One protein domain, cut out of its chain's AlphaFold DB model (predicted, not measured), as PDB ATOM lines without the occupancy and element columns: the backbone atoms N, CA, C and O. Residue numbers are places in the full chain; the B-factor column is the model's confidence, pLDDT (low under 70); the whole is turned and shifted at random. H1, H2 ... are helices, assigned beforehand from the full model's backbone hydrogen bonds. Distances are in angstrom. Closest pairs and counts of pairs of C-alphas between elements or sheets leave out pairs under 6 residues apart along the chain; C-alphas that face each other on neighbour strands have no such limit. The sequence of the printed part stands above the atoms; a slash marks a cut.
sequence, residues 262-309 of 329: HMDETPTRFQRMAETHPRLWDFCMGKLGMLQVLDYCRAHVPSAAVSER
ATOM      1  N   HIS A 262      -5.151 -22.728 -25.695       95.00
ATOM      2  CA  HIS A 262      -4.303 -23.715 -25.015       95.00
ATOM      3  C   HIS A 262      -4.567 -25.192 -25.387       95.00
ATOM      4  O   HIS A 262      -3.840 -26.063 -24.920       95.00
ATOM      5  N   MET A 263      -5.622 -25.476 -26.155       93.81
ATOM      6  CA  MET A 263      -5.997 -26.803 -26.664       93.81
ATOM      7  C   MET A 263      -5.961 -26.861 -28.197       93.81
ATOM      8  O   MET A 263      -6.315 -27.891 -28.759       93.81
ATOM      9  N   ASP A 264      -5.591 -25.771 -28.877       91.69
ATOM     10  CA  ASP A 264      -5.453 -25.777 -30.332       91.69
ATOM     11  C   ASP A 264      -4.302 -26.694 -30.740       91.69
ATOM     12  O   ASP A 264      -3.251 -26.697 -30.101       91.69
ATOM     13  N   GLU A 265      -4.465 -27.403 -31.852       88.62
ATOM     14  CA  GLU A 265      -3.365 -28.060 -32.559       88.62
ATOM     15  C   GLU A 265      -2.387 -27.029 -33.147       88.62
ATOM     16  O   GLU A 265      -2.698 -25.840 -33.214       88.62
ATOM     17  N   THR A 266      -1.184 -27.468 -33.530       88.00
ATOM     18  CA  THR A 266      -0.193 -26.603 -34.195       88.00
ATOM     19  C   THR A 266      -0.312 -26.817 -35.703       88.00
ATOM     20  O   THR A 266      -0.291 -27.974 -36.115       88.00
ATOM     21  N   PRO A 267      -0.389 -25.757 -36.527       91.31
ATOM     22  CA  PRO A 267      -0.418 -24.341 -36.148       91.31
ATOM     23  C   PRO A 267      -1.713 -23.956 -35.411       91.31
ATOM     24  O   PRO A 267      -2.792 -24.426 -35.763       91.31
ATOM     25  N   THR A 268      -1.631 -23.090 -34.396       92.62
ATOM     26  CA  THR A 268      -2.814 -22.594 -33.669       92.62
ATOM     27  C   THR A 268      -3.668 -21.695 -34.559       92.62
ATOM     28  O   THR A 268      -3.238 -21.247 -35.626       92.62
ATOM     29  N   ARG A 269      -4.896 -21.368 -34.135       92.44
ATOM     30  CA  ARG A 269      -5.763 -20.463 -34.913       92.44
ATOM     31  C   ARG A 269      -5.135 -19.090 -35.172       92.44
ATOM     32  O   ARG A 269      -5.389 -18.515 -36.223       92.44
ATOM     33  N   PHE A 270      -4.327 -18.578 -34.244       94.88
ATOM     34  CA  PHE A 270      -3.647 -17.296 -34.419       94.88
ATOM     35  C   PHE A 270      -2.473 -17.407 -35.389       94.88
ATOM     36  O   PHE A 270      -2.329 -16.534 -36.235       94.88
ATOM     37  N   GLN A 271      -1.720 -18.508 -35.353       94.19
ATOM     38  CA  GLN A 271      -0.662 -18.770 -36.335       94.19
ATOM     39  C   GLN A 271      -1.251 -18.900 -37.748       94.19
ATOM     40  O   GLN A 271      -0.817 -18.208 -38.663       94.19
ATOM     41  N   ARG A 272      -2.337 -19.670 -37.911       92.25
ATOM     42  CA  ARG A 272      -3.075 -19.753 -39.186       92.25
ATOM     43  C   ARG A 272      -3.637 -18.404 -39.640       92.25
ATOM     44  O   ARG A 272      -3.662 -18.113 -40.832       92.25
ATOM     45  N   MET A 273      -4.124 -17.576 -38.713       93.75
ATOM     46  CA  MET A 273      -4.650 -16.246 -39.045       93.75
ATOM     47  C   MET A 273      -3.547 -15.305 -39.548       93.75
ATOM     48  O   MET A 273      -3.839 -14.467 -40.393       93.75
ATOM     49  N   ALA A 274      -2.305 -15.449 -39.078       94.56
ATOM     50  CA  ALA A 274      -1.171 -14.661 -39.565       94.56
ATOM     51  C   ALA A 274      -0.916 -14.894 -41.061       94.56
ATOM     52  O   ALA A 274      -0.683 -13.945 -41.802       94.56
ATOM     53  N   GLU A 275      -1.022 -16.149 -41.501       92.75
ATOM     54  CA  GLU A 275      -0.819 -16.551 -42.895       92.75
ATOM     55  C   GLU A 275      -2.041 -16.218 -43.763       92.75
ATOM     56  O   GLU A 275      -1.921 -15.611 -44.822       92.75
ATOM     57  N   THR A 276      -3.238 -16.580 -43.298       92.62
ATOM     58  CA  THR A 276      -4.469 -16.472 -44.103       92.62
ATOM     59  C   THR A 276      -5.087 -15.072 -44.095       92.62
ATOM     60  O   THR A 276      -5.725 -14.674 -45.065       92.62
ATOM     61  N   HIS A 277      -4.935 -14.317 -43.002       95.31
ATOM     62  CA  HIS A 277      -5.573 -13.014 -42.789       95.31
ATOM     63  C   HIS A 277      -4.629 -12.028 -42.065       95.31
ATOM     64  O   HIS A 277      -4.975 -11.516 -40.991       95.31
ATOM     65  N   PRO A 278      -3.462 -11.686 -42.645       95.56
ATOM     66  CA  PRO A 278      -2.409 -10.921 -41.966       95.56
ATOM     67  C   PRO A 278      -2.882  -9.569 -41.416       95.56
ATOM     68  O   PRO A 278      -2.465  -9.155 -40.340       95.56
ATOM     69  N   ARG A 279      -3.826  -8.894 -42.090       96.38
ATOM     70  CA  ARG A 279      -4.405  -7.626 -41.600       96.38
ATOM     71  C   ARG A 279      -5.249  -7.796 -40.332       96.38
ATOM     72  O   ARG A 279      -5.233  -6.922 -39.471       96.38
ATOM     73  N   LEU A 280      -6.005  -8.894 -40.220       96.00
ATOM     74  CA  LEU A 280      -6.769  -9.202 -39.003       96.00
ATOM     75  C   LEU A 280      -5.833  -9.605 -37.871       96.00
ATOM     76  O   LEU A 280      -6.059  -9.223 -36.723       96.00
ATOM     77  N   TRP A 281      -4.777 -10.346 -38.204       96.62
ATOM     78  CA  TRP A 281      -3.742 -10.710 -37.255       96.62
ATOM     79  C   TRP A 281      -3.026  -9.483 -36.695       96.62
ATOM     80  O   TRP A 281      -2.994  -9.328 -35.479       96.62
ATOM     81  N   ASP A 282      -2.568  -8.563 -37.547       96.62
ATOM     82  CA  ASP A 282      -1.905  -7.320 -37.129       96.62
ATOM     83  C   ASP A 282      -2.823  -6.454 -36.254       96.62
ATOM     84  O   ASP A 282      -2.438  -5.978 -35.183       96.62
ATOM     85  N   PHE A 283      -4.094  -6.331 -36.645       97.00
ATOM     86  CA  PHE A 283      -5.085  -5.632 -35.835       97.00
ATOM     87  C   PHE A 283      -5.262  -6.277 -34.451       97.00
ATOM     88  O   PHE A 283      -5.292  -5.572 -33.443       97.00
ATOM     89  N   CYS A 284      -5.357  -7.607 -34.378       97.06
ATOM     90  CA  CYS A 284      -5.520  -8.328 -33.118       97.06
ATOM     91  C   CYS A 284      -4.276  -8.233 -32.227       97.06
ATOM     92  O   CYS A 284      -4.384  -7.935 -31.037       97.06
ATOM     93  N   MET A 285      -3.103  -8.508 -32.791       96.62
ATOM     94  CA  MET A 285      -1.854  -8.615 -32.042       96.62
ATOM     95  C   MET A 285      -1.314  -7.248 -31.650       96.62
ATOM     96  O   MET A 285      -1.038  -7.034 -30.471       96.62
ATOM     97  N   GLY A 286      -1.226  -6.324 -32.608       94.62
ATOM     98  CA  GLY A 286      -0.694  -4.984 -32.398       94.62
ATOM     99  C   GLY A 286      -1.739  -4.027 -31.835       94.62
ATOM    100  O   GLY A 286      -1.612  -3.552 -30.711       94.62
ATOM    101  N   LYS A 287      -2.800  -3.749 -32.603       94.88
ATOM    102  CA  LYS A 287      -3.727  -2.644 -32.284       94.88
ATOM    103  C   LYS A 287      -4.638  -2.920 -31.090       94.88
ATOM    104  O   LYS A 287      -4.911  -2.001 -30.324       94.88
ATOM    105  N   LEU A 288      -5.129  -4.151 -30.932       96.75
ATOM    106  CA  LEU A 288      -5.916  -4.523 -29.753       96.75
ATOM    107  C   LEU A 288      -5.041  -4.880 -28.543       96.75
ATOM    108  O   LEU A 288      -5.541  -4.834 -27.425       96.75
ATOM    109  N   GLY A 289      -3.768  -5.231 -28.750       97.06
ATOM    110  CA  GLY A 289      -2.835  -5.600 -27.681       97.06
ATOM    111  C   GLY A 289      -2.896  -7.070 -27.246       97.06
ATOM    112  O   GLY A 289      -2.569  -7.398 -26.106       97.06
ATOM    113  N   MET A 290      -3.340  -7.983 -28.122       97.69
ATOM    114  CA  MET A 290      -3.338  -9.419 -27.806       97.69
ATOM    115  C   MET A 290      -1.910  -9.965 -27.639       97.69
ATOM    116  O   MET A 290      -1.716 -10.911 -26.879       97.69
ATOM    117  N   LEU A 291      -0.905  -9.375 -28.296       97.00
ATOM    118  CA  LEU A 291       0.475  -9.857 -28.205       97.00
ATOM    119  C   LEU A 291       0.987  -9.835 -26.756       97.00
ATOM    120  O   LEU A 291       1.438 -10.862 -26.255       97.00
ATOM    121  N   GLN A 292       0.796  -8.720 -26.044       97.69
ATOM    122  CA  GLN A 292       1.222  -8.584 -24.645       97.69
ATOM    123  C   GLN A 292       0.470  -9.553 -23.719       97.69
ATOM    124  O   GLN A 292       1.030 -10.075 -22.753       97.69
ATOM    125  N   VAL A 293      -0.802  -9.828 -24.024       98.31
ATOM    126  CA  VAL A 293      -1.616 -10.807 -23.291       98.31
ATOM    127  C   VAL A 293      -1.058 -12.219 -23.460       98.31
ATOM    128  O   VAL A 293      -0.927 -12.959 -22.483       98.31
ATOM    129  N   LEU A 294      -0.708 -12.590 -24.692       97.88
ATOM    130  CA  LEU A 294      -0.148 -13.898 -25.015       97.88
ATOM    131  C   LEU A 294       1.265 -14.077 -24.454       97.88
ATOM    132  O   LEU A 294       1.553 -15.143 -23.909       97.88
ATOM    133  N   ASP A 295       2.108 -13.044 -24.516       97.62
ATOM    134  CA  ASP A 295       3.445 -13.034 -23.910       97.62
ATOM    135  C   ASP A 295       3.366 -13.284 -22.399       97.62
ATOM    136  O   ASP A 295       4.072 -14.143 -21.864       97.62
ATOM    137  N   TYR A 296       2.434 -12.609 -21.715       98.31
ATOM    138  CA  TYR A 296       2.187 -12.832 -20.293       98.31
ATOM    139  C   TYR A 296       1.753 -14.275 -20.010       98.31
ATOM    140  O   TYR A 296       2.279 -14.908 -19.092       98.31
ATOM    141  N   CYS A 297       0.829 -14.831 -20.804       97.88
ATOM    142  CA  CYS A 297       0.423 -16.233 -20.675       97.88
ATOM    143  C   CYS A 297       1.592 -17.205 -20.868       97.88
ATOM    144  O   CYS A 297       1.718 -18.154 -20.096       97.88
ATOM    145  N   ARG A 298       2.454 -16.955 -21.857       96.00
ATOM    146  CA  ARG A 298       3.650 -17.755 -22.156       96.00
ATOM    147  C   ARG A 298       4.633 -17.803 -20.992       96.00
ATOM    148  O   ARG A 298       5.093 -18.885 -20.636       96.00
ATOM    149  N   ALA A 299       4.912 -16.648 -20.394       96.69
ATOM    150  CA  ALA A 299       5.888 -16.519 -19.316       96.69
ATOM    151  C   ALA A 299       5.436 -17.162 -17.991       96.69
ATOM    152  O   ALA A 299       6.276 -17.537 -17.181       96.69
ATOM    153  N   HIS A 300       4.124 -17.295 -17.759       97.19
ATOM    154  CA  HIS A 300       3.586 -17.691 -16.449       97.19
ATOM    155  C   HIS A 300       2.869 -19.044 -16.432       97.19
ATOM    156  O   HIS A 300       2.591 -19.578 -15.354       97.19
ATOM    157  N   VAL A 301       2.519 -19.612 -17.591       95.69
ATOM    158  CA  VAL A 301       1.878 -20.930 -17.619       95.69
ATOM    159  C   VAL A 301       2.897 -22.013 -17.232       95.69
ATOM    160  O   VAL A 301       3.971 -22.081 -17.820       95.69
ATOM    161  N   PRO A 302       2.583 -22.917 -16.284       90.44
ATOM    162  CA  PRO A 302       3.578 -23.845 -15.731       90.44
ATOM    163  C   PRO A 302       3.984 -24.990 -16.674       90.44
ATOM    164  O   PRO A 302       4.790 -25.834 -16.302       90.44
ATOM    165  N   SER A 303       3.397 -25.086 -17.867       92.06
ATOM    166  CA  SER A 303       3.641 -26.183 -18.807       92.06
ATOM    167  C   SER A 303       4.241 -25.639 -20.095       92.06
ATOM    168  O   SER A 303       3.575 -24.880 -20.795       92.06
ATOM    169  N   ALA A 304       5.454 -26.083 -20.440       88.69
ATOM    170  CA  ALA A 304       6.133 -25.701 -21.680       88.69
ATOM    171  C   ALA A 304       5.287 -26.029 -22.924       88.69
ATOM    172  O   ALA A 304       5.070 -25.170 -23.773       88.69
ATOM    173  N   ALA A 305       4.695 -27.228 -22.972       87.88
ATOM    174  CA  ALA A 305       3.813 -27.639 -24.069       87.88
ATOM    175  C   ALA A 305       2.592 -26.716 -24.240       87.88
ATOM    176  O   ALA A 305       2.126 -26.498 -25.356       87.88
ATOM    177  N   VAL A 306       2.064 -26.169 -23.140       91.75
ATOM    178  CA  VAL A 306       0.957 -25.205 -23.177       91.75
ATOM    179  C   VAL A 306       1.454 -23.794 -23.493       91.75
ATOM    180  O   VAL A 306       0.756 -23.056 -24.183       91.75
ATOM    181  N   SER A 307       2.647 -23.422 -23.024       93.06
ATOM    182  CA  SER A 307       3.289 -22.137 -23.327       93.06
ATOM    183  C   SER A 307       3.420 -21.935 -24.835       93.06
ATOM    184  O   SER A 307       2.984 -20.915 -25.365       93.06
ATOM    185  N   GLU A 308       3.851 -22.969 -25.556       91.50
ATOM    186  CA  GLU A 308       3.949 -22.947 -27.019       91.50
ATOM    187  C   GLU A 308       2.622 -22.634 -27.729       91.50
ATOM    188  O   GLU A 308       2.614 -22.000 -28.783       91.50
ATOM    189  N   ARG A 309       1.475 -22.991 -27.136       93.38
ATOM    190  CA  ARG A 309       0.148 -22.689 -27.705       93.38
ATOM    191  C   ARG A 309      -0.195 -21.200 -27.680       93.38
ATOM    192  O   ARG A 309      -1.071 -20.767 -28.422       93.38
TER     193      ARG A 309
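This is residues 262 to 309 of the 329 residues of the protein "Phosphoadenosine phosphosulfate reductase" of Desulfocurvibacter africanus subsp. africanus str. Walvis Bay (UniProt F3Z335). Four short helices follow one another round a flat, hollow ring: H3, the longest, makes one side, H2 turns a corner from it, H1 lies across the hollow, and H4 folds back at H3's other end. The ring nearly closes where C-alphas 262 and 309 come within 5.3 A. The printed part has 48 residues with H1 to H4 in order and no named strand, class all helix; it is only just compact, close to loose, with a radius of gyration of the C-alphas of 11.2 A and spans of 31 by 21 by 11 A.

Start at H3, residues 290 to 300. H4, residues 304 to 309, touches it only at the corner, C-alphas 298 and 307 closest at 4.6 A, at a shallow tilt of 9 degrees, opposite ways. H2, residues 278 to 287, only just touches H3, with 3 pairs of C-alphas within 8 A and only at the corner, C-alphas 285 and 291 closest at 4.7 A. H1, residues 269 to 276, touches H2, C-alphas 274 and 281 closest at 5.2 A, at a steep tilt of 51 degrees; H1 and H3 are apart. Every O i to N i+4 pair is within hydrogen-bond range in H2 and H3, against 3 of 4 in H1 and 1 of 2 in H4.

Find C-alpha 290 at (-3.338, -9.419, -27.806); H3 runs 15.7 A from there, H2 12.8 A, H1 10.1 A, and H4 9.0 A to C-alpha 309 at (0.148, -22.689, -27.705).

The C-alphas of Arg 279 and Pro 302, the two farthest apart, are 31.6 A apart. The printed part has no cut, its three links between helices are tight, and no printed residue is under 70 in pLDDT.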